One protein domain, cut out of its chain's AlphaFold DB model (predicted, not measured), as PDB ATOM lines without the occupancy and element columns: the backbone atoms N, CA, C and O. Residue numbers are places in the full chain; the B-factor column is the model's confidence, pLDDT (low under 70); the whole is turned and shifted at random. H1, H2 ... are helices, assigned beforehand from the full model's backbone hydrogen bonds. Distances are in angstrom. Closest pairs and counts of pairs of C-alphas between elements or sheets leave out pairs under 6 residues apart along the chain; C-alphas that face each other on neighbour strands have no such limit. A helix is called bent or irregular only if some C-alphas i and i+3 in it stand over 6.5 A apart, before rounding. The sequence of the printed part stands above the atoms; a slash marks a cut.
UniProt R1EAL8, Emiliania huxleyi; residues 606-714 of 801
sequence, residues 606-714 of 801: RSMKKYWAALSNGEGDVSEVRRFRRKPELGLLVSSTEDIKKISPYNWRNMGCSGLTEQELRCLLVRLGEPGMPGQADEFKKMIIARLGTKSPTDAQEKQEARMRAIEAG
ATOM      1  N   ARG A 606     -25.120  -6.317 -30.990       63.34
ATOM      2  CA  ARG A 606     -26.111  -6.758 -29.982       63.34
ATOM      3  C   ARG A 606     -26.517  -8.225 -30.172       63.34
ATOM      4  O   ARG A 606     -26.635  -8.958 -29.191       63.34
ATOM      5  N   SER A 607     -26.660  -8.675 -31.421       65.50
ATOM      6  CA  SER A 607     -26.956 -10.078 -31.762       65.50
ATOM      7  C   SER A 607     -25.841 -11.049 -31.349       65.50
ATOM      8  O   SER A 607     -26.124 -12.141 -30.858       65.50
ATOM      9  N   MET A 608     -24.575 -10.634 -31.454       78.94
ATOM     10  CA  MET A 608     -23.416 -11.446 -31.063       78.94
ATOM     11  C   MET A 608     -23.291 -11.605 -29.543       78.94
ATOM     12  O   MET A 608     -22.667 -12.559 -29.090       78.94
ATOM     13  N   LYS A 609     -23.893 -10.724 -28.728       83.88
ATOM     14  CA  LYS A 609     -23.787 -10.801 -27.258       83.88
ATOM     15  C   LYS A 609     -24.335 -12.120 -26.693       83.88
ATOM     16  O   LYS A 609     -23.746 -12.661 -25.761       83.88
ATOM     17  N   LYS A 610     -25.398 -12.680 -27.293       86.44
ATOM     18  CA  LYS A 610     -25.909 -14.022 -26.945       86.44
ATOM     19  C   LYS A 610     -24.899 -15.128 -27.280       86.44
ATOM     20  O   LYS A 610     -24.664 -16.001 -26.455       86.44
ATOM     21  N   TYR A 611     -24.269 -15.056 -28.453       89.00
ATOM     22  CA  TYR A 611     -23.249 -16.013 -28.896       89.00
ATOM     23  C   TYR A 611     -22.000 -15.992 -27.999       89.00
ATOM     24  O   TYR A 611     -21.517 -17.044 -27.585       89.00
ATOM     25  N   TRP A 612     -21.509 -14.805 -27.623       93.56
ATOM     26  CA  TRP A 612     -20.383 -14.687 -26.688       93.56
ATOM     27  C   TRP A 612     -20.735 -15.186 -25.279       93.56
ATOM     28  O   TRP A 612     -19.900 -15.827 -24.643       93.56
ATOM     29  N   ALA A 613     -21.966 -14.955 -24.805       93.06
ATOM     30  CA  ALA A 613     -22.429 -15.499 -23.528       93.06
ATOM     31  C   ALA A 613     -22.448 -17.040 -23.541       93.06
ATOM     32  O   ALA A 613     -21.848 -17.649 -22.656       93.06
ATOM     33  N   ALA A 614     -23.016 -17.665 -24.579       91.88
ATOM     34  CA  ALA A 614     -22.989 -19.120 -24.767       91.88
ATOM     35  C   ALA A 614     -21.547 -19.679 -24.737       91.88
ATOM     36  O   ALA A 614     -21.229 -20.551 -23.924       91.88
ATOM     37  N   LEU A 615     -20.627 -19.090 -25.515       94.56
ATOM     38  CA  LEU A 615     -19.209 -19.486 -25.511       94.56
ATOM     39  C   LEU A 615     -18.526 -19.323 -24.140       94.56
ATOM     40  O   LEU A 615     -17.633 -20.107 -23.805       94.56
ATOM     41  N   SER A 616     -18.937 -18.334 -23.337       94.94
ATOM     42  CA  SER A 616     -18.427 -18.142 -21.973       94.94
ATOM     43  C   SER A 616     -18.904 -19.242 -21.013       94.94
ATOM     44  O   SER A 616     -18.074 -19.835 -20.314       94.94
ATOM     45  N   ASN A 617     -20.191 -19.614 -21.073       95.12
ATOM     46  CA  ASN A 617     -20.755 -20.756 -20.342       95.12
ATOM     47  C   ASN A 617     -20.052 -22.067 -20.738       95.12
ATOM     48  O   ASN A 617     -19.778 -22.926 -19.899       95.12
ATOM     49  N   GLY A 618     -19.659 -22.179 -22.009       95.38
ATOM     50  CA  GLY A 618     -19.053 -23.368 -22.612       95.38
ATOM     51  C   GLY A 618     -19.962 -24.083 -23.612       95.38
ATOM     52  O   GLY A 618     -19.664 -25.210 -23.999       95.38
ATOM     53  N   GLU A 619     -21.049 -23.433 -24.021       90.88
ATOM     54  CA  GLU A 619     -21.976 -23.872 -25.059       90.88
ATOM     55  C   GLU A 619     -21.431 -23.481 -26.447       90.88
ATOM     56  O   GLU A 619     -20.898 -22.385 -26.630       90.88
ATOM     57  N   GLY A 620     -21.578 -24.362 -27.441       91.81
ATOM     58  CA  GLY A 620     -21.082 -24.159 -28.810       91.81
ATOM     59  C   GLY A 620     -19.919 -25.086 -29.185       91.81
ATOM     60  O   GLY A 620     -19.679 -26.101 -28.534       91.81
ATOM     61  N   ASP A 621     -19.197 -24.760 -30.262       92.75
ATOM     62  CA  ASP A 621     -18.051 -25.564 -30.707       92.75
ATOM     63  C   ASP A 621     -16.927 -25.556 -29.660       92.75
ATOM     64  O   ASP A 621     -16.430 -24.505 -29.255       92.75
ATOM     65  N   VAL A 622     -16.462 -26.749 -29.291       94.69
ATOM     66  CA  VAL A 622     -15.333 -26.989 -28.386       94.69
ATOM     67  C   VAL A 622     -14.072 -26.229 -28.824       94.69
ATOM     68  O   VAL A 622     -13.275 -25.837 -27.966       94.69
ATOM     69  N   SER A 623     -13.862 -25.997 -30.127       93.69
ATOM     70  CA  SER A 623     -12.721 -25.208 -30.610       93.69
ATOM     71  C   SER A 623     -12.863 -23.711 -30.281       93.69
ATOM     72  O   SER A 623     -11.936 -23.133 -29.703       93.69
ATOM     73  N   GLU A 624     -14.035 -23.114 -30.518       94.56
ATOM     74  CA  GLU A 624     -14.327 -21.716 -30.175       94.56
ATOM     75  C   GLU A 624     -14.470 -21.501 -28.659       94.56
ATOM     76  O   GLU A 624     -13.917 -20.539 -28.137       94.56
ATOM     77  N   VAL A 625     -15.072 -22.426 -27.904       96.06
ATOM     78  CA  VAL A 625     -15.120 -22.371 -26.426       96.06
ATOM     79  C   VAL A 625     -13.705 -22.372 -25.835       96.06
ATOM     80  O   VAL A 625     -13.383 -21.575 -24.948       96.06
ATOM     81  N   ARG A 626     -12.806 -23.225 -26.351       96.06
ATOM     82  CA  ARG A 626     -11.388 -23.232 -25.948       96.06
ATOM     83  C   ARG A 626     -10.659 -21.961 -26.384       96.06
ATOM     84  O   ARG A 626      -9.782 -21.506 -25.653       96.06
ATOM     85  N   ARG A 627     -10.990 -21.388 -27.544       95.88
ATOM     86  CA  ARG A 627     -10.438 -20.114 -28.036       95.88
ATOM     87  C   ARG A 627     -10.879 -18.937 -27.163       95.88
ATOM     88  O   ARG A 627     -10.028 -18.137 -26.789       95.88
ATOM     89  N   PHE A 628     -12.155 -18.885 -26.788       96.56
ATOM     90  CA  PHE A 628     -12.749 -17.872 -25.917       96.56
ATOM     91  C   PHE A 628     -12.131 -17.921 -24.514       96.56
ATOM     92  O   PHE A 628     -11.547 -16.940 -24.061       96.56
ATOM     93  N   ARG A 629     -12.116 -19.097 -23.866       95.06
ATOM     94  CA  ARG A 629     -11.519 -19.279 -22.525       95.06
ATOM     95  C   ARG A 629     -10.004 -19.031 -22.461       95.06
ATOM     96  O   ARG A 629      -9.480 -18.781 -21.382       95.06
ATOM     97  N   ARG A 630      -9.287 -19.100 -23.590       95.94
ATOM     98  CA  ARG A 630      -7.842 -18.798 -23.681       95.94
ATOM     99  C   ARG A 630      -7.527 -17.319 -23.925       95.94
ATOM    100  O   ARG A 630      -6.348 -16.978 -23.956       95.94
ATOM    101  N   LYS A 631      -8.534 -16.466 -24.140       96.81
ATOM    102  CA  LYS A 631      -8.356 -15.063 -24.532       96.81
ATOM    103  C   LYS A 631      -9.086 -14.123 -23.577       96.81
ATOM    104  O   LYS A 631     -10.293 -13.933 -23.740       96.81
ATOM    105  N   PRO A 632      -8.393 -13.519 -22.590       96.31
ATOM    106  CA  PRO A 632      -9.028 -12.585 -21.661       96.31
ATOM    107  C   PRO A 632      -9.644 -11.377 -22.383       96.31
ATOM    108  O   PRO A 632     -10.609 -10.800 -21.888       96.31
ATOM    109  N   GLU A 633      -9.151 -11.040 -23.579       96.94
ATOM    110  CA  GLU A 633      -9.707  -9.996 -24.437       96.94
ATOM    111  C   GLU A 633     -11.142 -10.320 -24.861       96.94
ATOM    112  O   GLU A 633     -11.996  -9.444 -24.826       96.94
ATOM    113  N   LEU A 634     -11.443 -11.576 -25.215       96.81
ATOM    114  CA  LEU A 634     -12.799 -11.982 -25.605       96.81
ATOM    115  C   LEU A 634     -13.770 -11.971 -24.416       96.81
ATOM    116  O   LEU A 634     -14.948 -11.660 -24.598       96.81
ATOM    117  N   GLY A 635     -13.272 -12.207 -23.198       96.38
ATOM    118  CA  GLY A 635     -14.057 -12.087 -21.968       96.38
ATOM    119  C   GLY A 635     -14.695 -10.703 -21.787       96.38
ATOM    120  O   GLY A 635     -15.846 -10.618 -21.362       96.38
ATOM    121  N   LEU A 636     -14.017  -9.624 -22.206       96.69
ATOM    122  CA  LEU A 636     -14.514  -8.237 -22.116       96.69
ATOM    123  C   LEU A 636     -15.868  -8.005 -22.815       96.69
ATOM    124  O   LEU A 636     -16.597  -7.081 -22.450       96.69
ATOM    125  N   LEU A 637     -16.209  -8.827 -23.814       95.56
ATOM    126  CA  LEU A 637     -17.481  -8.755 -24.544       95.56
ATOM    127  C   LEU A 637     -18.680  -9.237 -23.709       95.56
ATOM    128  O   LEU A 637     -19.824  -8.922 -24.042       95.56
ATOM    129  N   VAL A 638     -18.424  -9.987 -22.631       96.00
ATOM    130  CA  VAL A 638     -19.437 -10.563 -21.732       96.00
ATOM    131  C   VAL A 638     -19.338  -9.974 -20.318       96.00
ATOM    132  O   VAL A 638     -20.373  -9.761 -19.690       96.00
ATOM    133  N   SER A 639     -18.128  -9.653 -19.840       95.94
ATOM    134  CA  SER A 639     -17.880  -9.045 -18.524       95.94
ATOM    135  C   SER A 639     -18.720  -7.792 -18.265       95.94
ATOM    136  O   SER A 639     -18.886  -6.941 -19.147       95.94
ATOM    137  N   SER A 640     -19.194  -7.628 -17.025       95.25
ATOM    138  CA  SER A 640     -19.880  -6.404 -16.597       95.25
ATOM    139  C   SER A 640     -18.943  -5.188 -16.641       95.25
ATOM    140  O   SER A 640     -17.717  -5.318 -16.658       95.25
ATOM    141  N   THR A 641     -19.504  -3.976 -16.651       94.81
ATOM    142  CA  THR A 641     -18.706  -2.737 -16.582       94.81
ATOM    143  C   THR A 641     -17.924  -2.626 -15.269       94.81
ATOM    144  O   THR A 641     -16.849  -2.032 -15.244       94.81
ATOM    145  N   GLU A 642     -18.418  -3.236 -14.189       95.69
ATOM    146  CA  GLU A 642     -17.725  -3.327 -12.903       95.69
ATOM    147  C   GLU A 642     -16.557  -4.312 -12.945       95.69
ATOM    148  O   GLU A 642     -15.485  -4.010 -12.429       95.69
ATOM    149  N   ASP A 643     -16.720  -5.474 -13.579       96.69
ATOM    150  CA  ASP A 643     -15.645  -6.468 -13.675       96.69
ATOM    151  C   ASP A 643     -14.510  -5.983 -14.574       96.69
ATOM    152  O   ASP A 643     -13.343  -6.194 -14.256       96.69
ATOM    153  N   ILE A 644     -14.832  -5.232 -15.631       96.94
ATOM    154  CA  ILE A 644     -13.840  -4.563 -16.482       96.94
ATOM    155  C   ILE A 644     -13.024  -3.528 -15.679       96.94
ATOM    156  O   ILE A 644     -11.819  -3.403 -15.897       96.94
ATOM    157  N   LYS A 645     -13.627  -2.845 -14.693       96.00
ATOM    158  CA  LYS A 645     -12.915  -1.943 -13.759       96.00
ATOM    159  C   LYS A 645     -12.032  -2.679 -12.738       96.00
ATOM    160  O   LYS A 645     -11.107  -2.071 -12.212       96.00
ATOM    161  N   LYS A 646     -12.284  -3.967 -12.464       97.12
ATOM    162  CA  LYS A 646     -11.468  -4.811 -11.561       97.12
ATOM    163  C   LYS A 646     -10.208  -5.372 -12.247       97.12
ATOM    164  O   LYS A 646      -9.352  -5.948 -11.577       97.12
ATOM    165  N   ILE A 647     -10.071  -5.224 -13.570       97.31
ATOM    166  CA  ILE A 647      -8.912  -5.711 -14.336       97.31
ATOM    167  C   ILE A 647      -7.679  -4.856 -14.024       97.31
ATOM    168  O   ILE A 647      -7.683  -3.641 -14.215       97.31
ATOM    169  N   SER A 648      -6.595  -5.500 -13.578       97.31
ATOM    170  CA  SER A 648      -5.363  -4.804 -13.197       97.31
ATOM    171  C   SER A 648      -4.688  -4.095 -14.391       97.31
ATOM    172  O   SER A 648      -4.751  -4.594 -15.521       97.31
ATOM    173  N   PRO A 649      -3.949  -2.988 -14.172       97.19
ATOM    174  CA  PRO A 649      -3.181  -2.320 -15.232       97.19
ATOM    175  C   PRO A 649      -2.153  -3.230 -15.924       97.19
ATOM    176  O   PRO A 649      -1.838  -3.040 -17.097       97.19
ATOM    177  N   TYR A 650      -1.642  -4.240 -15.211       97.19
ATOM    178  CA  TYR A 650      -0.760  -5.262 -15.775       97.19
ATOM    179  C   TYR A 650      -1.497  -6.167 -16.773       97.19
ATOM    180  O   TYR A 650      -0.991  -6.426 -17.863       97.19
ATOM    181  N   ASN A 651      -2.722  -6.591 -16.442       97.12
ATOM    182  CA  ASN A 651      -3.533  -7.413 -17.336       97.12
ATOM    183  C   ASN A 651      -3.914  -6.643 -18.608       97.12
ATOM    184  O   ASN A 651      -3.791  -7.209 -19.689       97.12
ATOM    185  N   TRP A 652      -4.287  -5.359 -18.504       97.19
ATOM    186  CA  TRP A 652      -4.555  -4.497 -19.668       97.19
ATOM    187  C   TRP A 652      -3.368  -4.412 -20.635       97.19
ATOM    188  O   TRP A 652      -3.550  -4.559 -21.841       97.19
ATOM    189  N   ARG A 653      -2.145  -4.242 -20.116       95.12
ATOM    190  CA  ARG A 653      -0.915  -4.182 -20.929       95.12
ATOM    191  C   ARG A 653      -0.556  -5.493 -21.623       95.12
ATOM    192  O   ARG A 653       0.115  -5.468 -22.651       95.12
ATOM    193  N   ASN A 654      -1.014  -6.619 -21.084       96.31
ATOM    194  CA  ASN A 654      -0.804  -7.942 -21.665       96.31
ATOM    195  C   ASN A 654      -1.878  -8.340 -22.700       96.31
ATOM    196  O   ASN A 654      -1.737  -9.393 -23.320       96.31
ATOM    197  N   MET A 655      -2.938  -7.544 -22.899       97.00
ATOM    198  CA  MET A 655      -3.999  -7.864 -23.862       97.00
ATOM    199  C   MET A 655      -3.521  -7.716 -25.308       97.00
ATOM    200  O   MET A 655      -3.011  -6.671 -25.717       97.00
ATOM    201  N   GLY A 656      -3.714  -8.764 -26.110       95.50
ATOM    202  CA  GLY A 656      -3.190  -8.850 -27.466       95.50
ATOM    203  C   GLY A 656      -4.272  -8.907 -28.542       95.50
ATOM    204  O   GLY A 656      -5.136  -9.777 -28.546       95.50
ATOM    205  N   CYS A 657      -4.131  -8.090 -29.590       96.44
ATOM    206  CA  CYS A 657      -4.958  -8.198 -30.804       96.44
ATOM    207  C   CYS A 657      -4.666  -9.457 -31.666       96.44
ATOM    208  O   CYS A 657      -5.107  -9.554 -32.814       96.44
ATOM    209  N   SER A 658      -3.871 -10.412 -31.169       94.81
ATOM    210  CA  SER A 658      -3.365 -11.542 -31.957       94.81
ATOM    211  C   SER A 658      -4.430 -12.633 -32.129       94.81
ATOM    212  O   SER A 658      -4.956 -13.188 -31.168       94.81
ATOM    213  N   GLY A 659      -4.798 -12.945 -33.376       93.81
ATOM    214  CA  GLY A 659      -5.823 -13.953 -33.690       93.81
ATOM    215  C   GLY A 659      -7.231 -13.639 -33.155       93.81
ATOM    216  O   GLY A 659      -8.012 -14.569 -32.919       93.81
ATOM    217  N   LEU A 660      -7.530 -12.367 -32.890       96.31
ATOM    218  CA  LEU A 660      -8.905 -11.870 -32.826       96.31
ATOM    219  C   LEU A 660      -9.405 -11.628 -34.259       96.31
ATOM    220  O   LEU A 660      -8.609 -11.297 -35.144       96.31
ATOM    221  N   THR A 661     -10.698 -11.817 -34.509       94.62
ATOM    222  CA  THR A 661     -11.305 -11.504 -35.810       94.62
ATOM    223  C   THR A 661     -11.594 -10.009 -35.940       94.62
ATOM    224  O   THR A 661     -11.736  -9.289 -34.954       94.62
ATOM    225  N   GLU A 662     -11.721  -9.517 -37.174       92.06
ATOM    226  CA  GLU A 662     -12.060  -8.113 -37.454       92.06
ATOM    227  C   GLU A 662     -13.407  -7.699 -36.824       92.06
ATOM    228  O   GLU A 662     -13.587  -6.550 -36.423       92.06
ATOM    229  N   GLN A 663     -14.345  -8.644 -36.685       90.31
ATOM    230  CA  GLN A 663     -15.635  -8.417 -36.035       90.31
ATOM    231  C   GLN A 663     -15.513  -8.374 -34.502       90.31
ATOM    232  O   GLN A 663     -16.099  -7.487 -33.886       90.31
ATOM    233  N   GLU A 664     -14.723  -9.263 -33.889       94.81
ATOM    234  CA  GLU A 664     -14.402  -9.205 -32.450       94.81
ATOM    235  C   GLU A 664     -13.716  -7.885 -32.086       94.81
ATOM    236  O   GLU A 664     -14.124  -7.226 -31.135       94.81
ATOM    237  N   LEU A 665     -12.731  -7.457 -32.886       95.94
ATOM    238  CA  LEU A 665     -12.026  -6.184 -32.712       95.94
ATOM    239  C   LEU A 665     -12.983  -4.980 -32.781       95.94
ATOM    240  O   LEU A 665     -12.881  -4.079 -31.953       95.94
ATOM    241  N   ARG A 666     -13.953  -4.973 -33.710       92.38
ATOM    242  CA  ARG A 666     -14.998  -3.930 -33.755       92.38
ATOM    243  C   ARG A 666     -15.910  -3.960 -32.528       92.38
ATOM    244  O   ARG A 666     -16.142  -2.910 -31.938       92.38
ATOM    245  N   CYS A 667     -16.387  -5.138 -32.116       93.12
ATOM    246  CA  CYS A 667     -17.245  -5.269 -30.932       93.12
ATOM    247  C   CYS A 667     -16.513  -4.821 -29.656       93.12
ATOM    248  O   CYS A 667     -17.099  -4.141 -28.819       93.12
ATOM    249  N   LEU A 668     -15.220  -5.143 -29.533       95.69
ATOM    250  CA  LEU A 668     -14.366  -4.674 -28.443       95.69
ATOM    251  C   LEU A 668     -14.197  -3.159 -28.457       95.69
ATOM    252  O   LEU A 668     -14.267  -2.537 -27.404       95.69
ATOM    253  N   LEU A 669     -14.003  -2.554 -29.628       95.56
ATOM    254  CA  LEU A 669     -13.823  -1.110 -29.731       95.56
ATOM    255  C   LEU A 669     -15.093  -0.332 -29.348       95.56
ATOM    256  O   LEU A 669     -14.986   0.675 -28.656       95.56
ATOM    257  N   VAL A 670     -16.278  -0.838 -29.713       93.50
ATOM    258  CA  VAL A 670     -17.570  -0.302 -29.240       93.50
ATOM    259  C   VAL A 670     -17.708  -0.486 -27.725       93.50
ATOM    260  O   VAL A 670     -17.934   0.487 -27.011       93.50
ATOM    261  N   ARG A 671     -17.485  -1.706 -27.212       94.88
ATOM    262  CA  ARG A 671     -17.574  -2.034 -25.776       94.88
ATOM    263  C   ARG A 671     -16.648  -1.170 -24.914       94.88
ATOM    264  O   ARG A 671     -17.036  -0.731 -23.840       94.88
ATOM    265  N   LEU A 672     -15.430  -0.906 -25.382       95.38
ATOM    266  CA  LEU A 672     -14.439  -0.077 -24.689       95.38
ATOM    267  C   LEU A 672     -14.654   1.436 -24.897       95.38
ATOM    268  O   LEU A 672     -14.011   2.235 -24.212       95.38
ATOM    269  N   GLY A 673     -15.537   1.831 -25.818       93.50
ATOM    270  CA  GLY A 673     -15.991   3.210 -26.009       93.50
ATOM    271  C   GLY A 673     -17.131   3.631 -25.074       93.50
ATOM    272  O   GLY A 673     -17.444   4.815 -25.011       93.50
ATOM    273  N   GLU A 674     -17.743   2.699 -24.335       93.31
ATOM    274  CA  GLU A 674     -18.833   3.012 -23.402       93.31
ATOM    275  C   GLU A 674     -18.391   3.972 -22.271       93.31
ATOM    276  O   GLU A 674     -17.273   3.856 -21.748       93.31
ATOM    277  N   PRO A 675     -19.266   4.901 -21.835       93.25
ATOM    278  CA  PRO A 675     -18.956   5.828 -20.754       93.25
ATOM    279  C   PRO A 675     -18.680   5.087 -19.439       93.25
ATOM    280  O   PRO A 675     -19.359   4.129 -19.070       93.25
ATOM    281  N   GLY A 676     -17.661   5.545 -18.709       92.31
ATOM    282  CA  GLY A 676     -17.233   4.933 -17.448       92.31
ATOM    283  C   GLY A 676     -16.287   3.732 -17.587       92.31
ATOM    284  O   GLY A 676     -15.988   3.098 -16.574       92.31
ATOM    285  N   MET A 677     -15.789   3.418 -18.789       95.69
ATOM    286  CA  MET A 677     -14.665   2.486 -18.978       95.69
ATOM    287  C   MET A 677     -13.360   3.040 -18.365       95.69
ATOM    288  O   MET A 677     -13.124   4.248 -18.426       95.69
ATOM    289  N   PRO A 678     -12.482   2.195 -17.786       95.94
ATOM    290  CA  PRO A 678     -11.237   2.657 -17.168       95.94
ATOM    291  C   PRO A 678     -10.231   3.146 -18.222       95.94
ATOM    292  O   PRO A 678      -9.977   2.454 -19.207       95.94
ATOM    293  N   GLY A 679      -9.574   4.289 -17.982       95.81
ATOM    294  CA  GLY A 679      -8.558   4.850 -18.895       95.81
ATOM    295  C   GLY A 679      -7.329   3.951 -19.117       95.81
ATOM    296  O   GLY A 679      -6.622   4.073 -20.112       95.81
ATOM    297  N   GLN A 680      -7.110   2.960 -18.246       96.12
ATOM    298  CA  GLN A 680      -6.109   1.898 -18.444       96.12
ATOM    299  C   GLN A 680      -6.360   1.086 -19.729       96.12
ATOM    300  O   GLN A 680      -5.420   0.548 -20.311       96.12
ATOM    301  N   ALA A 681      -7.608   1.034 -20.209       96.94
ATOM    302  CA  ALA A 681      -7.959   0.387 -21.465       96.94
ATOM    303  C   ALA A 681      -7.515   1.180 -22.710       96.94
ATOM    304  O   ALA A 681      -7.510   0.617 -23.804       96.94
ATOM    305  N   ASP A 682      -7.146   2.463 -22.600       96.06
ATOM    306  CA  ASP A 682      -6.883   3.318 -23.768       96.06
ATOM    307  C   ASP A 682      -5.639   2.894 -24.569       96.06
ATOM    308  O   ASP A 682      -5.610   3.074 -25.788       96.06
ATOM    309  N   GLU A 683      -4.636   2.276 -23.929       96.12
ATOM    310  CA  GLU A 683      -3.505   1.635 -24.624       96.12
ATOM    311  C   GLU A 683      -4.006   0.488 -25.534       96.12
ATOM    312  O   GLU A 683      -3.623   0.397 -26.704       96.12
ATOM    313  N   PHE A 684      -4.945  -0.331 -25.045       97.12
ATOM    314  CA  PHE A 684      -5.542  -1.435 -25.802       97.12
ATOM    315  C   PHE A 684      -6.528  -0.947 -26.881       97.12
ATOM    316  O   PHE A 684      -6.478  -1.434 -28.011       97.12
ATOM    317  N   LYS A 685      -7.344   0.087 -26.609       96.44
ATOM    318  CA  LYS A 685      -8.193   0.750 -27.626       96.44
ATOM    319  C   LYS A 685      -7.353   1.254 -28.805       96.44
ATOM    320  O   LYS A 685      -7.683   0.970 -29.957       96.44
ATOM    321  N   LYS A 686      -6.233   1.938 -28.530       95.88
ATOM    322  CA  LYS A 686      -5.283   2.413 -29.556       95.88
ATOM    323  C   LYS A 686      -4.694   1.254 -30.368       95.88
ATOM    324  O   LYS A 686      -4.611   1.360 -31.591       95.88
ATOM    325  N   MET A 687      -4.360   0.131 -29.722       96.50
ATOM    326  CA  MET A 687      -3.899  -1.085 -30.407       96.50
ATOM    327  C   MET A 687      -4.968  -1.660 -31.354       96.50
ATOM    328  O   MET A 687      -4.649  -2.008 -32.492       96.50
ATOM    329  N   ILE A 688      -6.235  -1.712 -30.925       96.94
ATOM    330  CA  ILE A 688      -7.360  -2.184 -31.747       96.94
ATOM    331  C   ILE A 688      -7.585  -1.266 -32.958       96.94
ATOM    332  O   ILE A 688      -7.683  -1.762 -34.081       96.94
ATOM    333  N   ILE A 689      -7.610   0.058 -32.758       94.94
ATOM    334  CA  ILE A 689      -7.761   1.057 -33.835       94.94
ATOM    335  C   ILE A 689      -6.644   0.888 -34.875       94.94
ATOM    336  O   ILE A 689      -6.919   0.713 -36.064       94.94
ATOM    337  N   ALA A 690      -5.385   0.842 -34.425       94.56
ATOM    338  CA  ALA A 690      -4.232   0.627 -35.297       94.56
ATOM    339  C   ALA A 690      -4.303  -0.718 -36.045       94.56
ATOM    340  O   ALA A 690      -3.900  -0.803 -37.206       94.56
ATOM    341  N   ARG A 691      -4.845  -1.773 -35.415       94.44
ATOM    342  CA  ARG A 691      -4.988  -3.095 -36.037       94.44
ATOM    343  C   ARG A 691      -6.113  -3.165 -37.073       94.44
ATOM    344  O   ARG A 691      -5.964  -3.895 -38.052       94.44
ATOM    345  N   LEU A 692      -7.206  -2.431 -36.872       93.00
ATOM    346  CA  LEU A 692      -8.316  -2.335 -37.827       93.00
ATOM    347  C   LEU A 692      -7.970  -1.480 -39.058       93.00
ATOM    348  O   LEU A 692      -8.657  -1.579 -40.073       93.00
ATOM    349  N   GLY A 693      -6.933  -0.635 -38.986       85.88
ATOM    350  CA  GLY A 693      -6.538   0.279 -40.069       85.88
ATOM    351  C   GLY A 693      -7.548   1.406 -40.333       85.88
ATOM    352  O   GLY A 693      -7.364   2.222 -41.235       85.88
ATOM    353  N   THR A 694      -8.618   1.457 -39.545       60.06
ATOM    354  CA  THR A 694      -9.623   2.511 -39.549       60.06
ATOM    355  C   THR A 694      -9.098   3.719 -38.784       60.06
ATOM    356  O   THR A 694      -8.598   3.570 -37.669       60.06
ATOM    357  N   LYS A 695      -9.323   4.924 -39.322       56.56
ATOM    358  CA  LYS A 695      -9.486   6.119 -38.476       56.56
ATOM    359  C   LYS A 695     -10.525   5.805 -37.396       56.56
ATOM    360  O   LYS A 695     -11.418   4.994 -37.653       56.56
ATOM    361  N   SER A 696     -10.353   6.330 -36.188       52.25
ATOM    362  CA  SER A 696     -11.099   5.826 -35.033       52.25
ATOM    363  C   SER A 696     -12.620   5.973 -35.253       52.25
ATOM    364  O   SER A 696     -13.040   6.886 -35.969       52.25
ATOM    365  N   PRO A 697     -13.472   5.084 -34.699       55.50
ATOM    366  CA  PRO A 697     -14.920   5.252 -34.791       55.50
ATOM    367  C   PRO A 697     -15.356   6.612 -34.251       55.50
ATOM    368  O   PRO A 697     -16.194   7.249 -34.871       55.50
ATOM    369  N   THR A 698     -14.690   7.096 -33.200       58.03
ATOM    370  CA  THR A 698     -14.740   8.478 -32.709       58.03
ATOM    371  C   THR A 698     -14.430   9.505 -33.806       58.03
ATOM    372  O   THR A 698     -15.307  10.303 -34.084       58.03
ATOM    373  N   ASP A 699     -13.322   9.431 -34.560       56.78
ATOM    374  CA  ASP A 699     -13.031  10.379 -35.665       56.78
ATOM    375  C   ASP A 699     -14.168  10.436 -36.715       56.78
ATOM    376  O   ASP A 699     -14.397  11.459 -37.366       56.78
ATOM    377  N   ALA A 700     -14.845   9.303 -36.946       60.12
ATOM    378  CA  ALA A 700     -15.933   9.181 -37.913       60.12
ATOM    379  C   ALA A 700     -17.287   9.632 -37.340       60.12
ATOM    380  O   ALA A 700     -18.045  10.301 -38.043       60.12
ATOM    381  N   GLN A 701     -17.570   9.303 -36.078       64.00
ATOM    382  CA  GLN A 701     -18.761   9.720 -35.340       64.00
ATOM    383  C   GLN A 701     -18.700  11.205 -35.010       64.00
ATOM    384  O   GLN A 701     -19.629  11.903 -35.369       64.00
ATOM    385  N   GLU A 702     -17.593  11.730 -34.486       71.44
ATOM    386  CA  GLU A 702     -17.354  13.167 -34.300       71.44
ATOM    387  C   GLU A 702     -17.529  13.929 -35.616       71.44
ATOM    388  O   GLU A 702     -18.165  14.976 -35.639       71.44
ATOM    389  N   LYS A 703     -17.048  13.393 -36.748       77.88
ATOM    390  CA  LYS A 703     -17.278  14.018 -38.059       77.88
ATOM    391  C   LYS A 703     -18.734  13.913 -38.535       77.88
ATOM    392  O   LYS A 703     -19.186  14.783 -39.280       77.88
ATOM    393  N   GLN A 704     -19.468  12.876 -38.140       75.19
ATOM    394  CA  GLN A 704     -20.889  12.725 -38.454       75.19
ATOM    395  C   GLN A 704     -21.770  13.589 -37.539       75.19
ATOM    396  O   GLN A 704     -22.691  14.224 -38.036       75.19
ATOM    397  N   GLU A 705     -21.454  13.685 -36.251       75.88
ATOM    398  CA  GLU A 705     -22.095  14.543 -35.255       75.88
ATOM    399  C   GLU A 705     -21.797  16.014 -35.511       75.88
ATOM    400  O   GLU A 705     -22.725  16.807 -35.517       75.88
ATOM    401  N   ALA A 706     -20.553  16.392 -35.823       80.12
ATOM    402  CA  ALA A 706     -20.230  17.743 -36.278       80.12
ATOM    403  C   ALA A 706     -20.986  18.085 -37.568       80.12
ATOM    404  O   ALA A 706     -21.459  19.205 -37.719       80.12
ATOM    405  N   ARG A 707     -21.178  17.115 -38.477       82.19
ATOM    406  CA  ARG A 707     -22.021  17.314 -39.662       82.19
ATOM    407  C   ARG A 707     -23.507  17.437 -39.312       82.19
ATOM    408  O   ARG A 707     -24.162  18.274 -39.913       82.19
ATOM    409  N   MET A 708     -24.046  16.652 -38.374       78.06
ATOM    410  CA  MET A 708     -25.437  16.820 -37.925       78.06
ATOM    411  C   MET A 708     -25.626  18.159 -37.212       78.06
ATOM    412  O   MET A 708     -26.555  18.876 -37.549       78.06
ATOM    413  N   ARG A 709     -24.703  18.545 -36.329       84.31
ATOM    414  CA  ARG A 709     -24.708  19.817 -35.597       84.31
ATOM    415  C   ARG A 709     -24.561  21.024 -36.530       84.31
ATOM    416  O   ARG A 709     -25.199  22.035 -36.293       84.31
ATOM    417  N   ALA A 710     -23.801  20.906 -37.622       83.12
ATOM    418  CA  ALA A 710     -23.720  21.930 -38.671       83.12
ATOM    419  C   ALA A 710     -24.972  21.979 -39.578       83.12
ATOM    420  O   ALA A 710     -25.294  23.029 -40.122       83.12
ATOM    421  N   ILE A 711     -25.709  20.872 -39.735       79.69
ATOM    422  CA  ILE A 711     -27.035  20.874 -40.387       79.69
ATOM    423  C   ILE A 711     -28.081  21.504 -39.448       79.69
ATOM    424  O   ILE A 711     -28.878  22.328 -39.879       79.69
ATOM    425  N   GLU A 712     -28.044  21.162 -38.160       80.69
ATOM    426  CA  GLU A 712     -28.927  21.668 -37.099       80.69
ATOM    427  C   GLU A 712     -28.706  23.165 -36.815       80.69
ATOM    428  O   GLU A 712     -29.667  23.901 -36.609       80.69
ATOM    429  N   ALA A 713     -27.460  23.642 -36.906       85.81
ATOM    430  CA  ALA A 713     -27.103  25.062 -36.875       85.81
ATOM    431  C   ALA A 713     -27.378  25.809 -38.200       85.81
ATOM    432  O   ALA A 713     -27.151  27.015 -38.277       85.81
ATOM    433  N   GLY A 714     -27.836  25.120 -39.253       83.88
ATOM    434  CA  GLY A 714     -28.142  25.718 -40.558       83.88
ATOM    435  C   GLY A 714     -26.933  26.066 -41.439       83.88
ATOM    436  O   GLY A 714     -27.118  26.629 -42.513       83.88
TER     437      GLY A 714
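This is residues 606 to 714 of the 801 residues of a protein of Emiliania huxleyi (UniProt R1EAL8). What shape does the printed part make? A small helical body has the hairpin of H6 and H7 as its core, with H1 and H2 set about at right angles at one end and the short helices H3, H4 and H5 with their links along one side. From the other end sticks out an arm, residues 699 to 714, of which 699 to 712 belong to H8. How is it made up and how large is it? The printed part has 109 residues with eight named helices, H1 to H8 in chain order, and no named strand; the class is all helix. It is only just loose, close to compact, with a radius of gyration of the C-alphas of 15.8 A, and it spans 55 by 30 by 27 A.

Where do the helices of the first half lie? H1 is residues 606 to 617, 17.8 A long, with C-alpha 606 at (-26.111, -6.758, -29.982). H2 is residues 622 to 629, 10.4 A; H3 is 632 to 635, 5.1 A; H4 is 641 to 645, 6.5 A; H5 is 649 to 653, 6.4 A. Where do the longer ones follow? H6 is residues 662 to 673, 16.6 A, and H7 is 679 to 692, 20.3 A; H7 is irregular, but only just, as C-alphas 680 and 683 are 6.7 A apart. H8 is residues 697 to 712, 21.7 A, with C-alpha 712 at (-28.927, 21.668, -37.099).

What does H1 meet? With residues 615 to 616 alone it touches H2, about perpendicular at 84 degrees; the closest C-alphas, of Leu 615 and Val 625, are 5.1 A apart. H2 and H3 only just touch, only at the corner by their link, the closest C-alphas being those of Phe 628 and Leu 634 at 5.9 A. What stands beside H7? H6 and H7 form a helical hairpin, touching at a shallow tilt of 29 degrees, opposite ways, with the C-alphas of Leu 665 and Ile 688 closest at 6.2 A. H7 touches H5 with residues 680 to 684 alone, closest at the C-alphas of Pro 649 and Gln 680, 6.1 A. Which helices touch no other? H4 and H8 touch no helix, but H8 and H6 are near each other, with 6 pairs of C-alphas within 10 A. How do the backbones run? Every O i to N i+4 pair is within hydrogen-bond range in H2, H4, H5, H6 and H8, against 6 of 8 in H1 and 8 of 10 in H7; H3 is too short for such a pair.

How far does it reach? The two C-alphas farthest apart, of Val 622 and Gly 714, are 55.6 A apart; without residues 699 to 714, which stand free, the body spans 33 by 29 by 24 A. Is there a cut or a long link? The printed part has no cut and no long link; the link from H5 to H6 is short, and the others are tight. Where is confidence low? The mean pLDDT of the printed part is 89.6, and residues 606 to 607 and 694 to 701 are under 70.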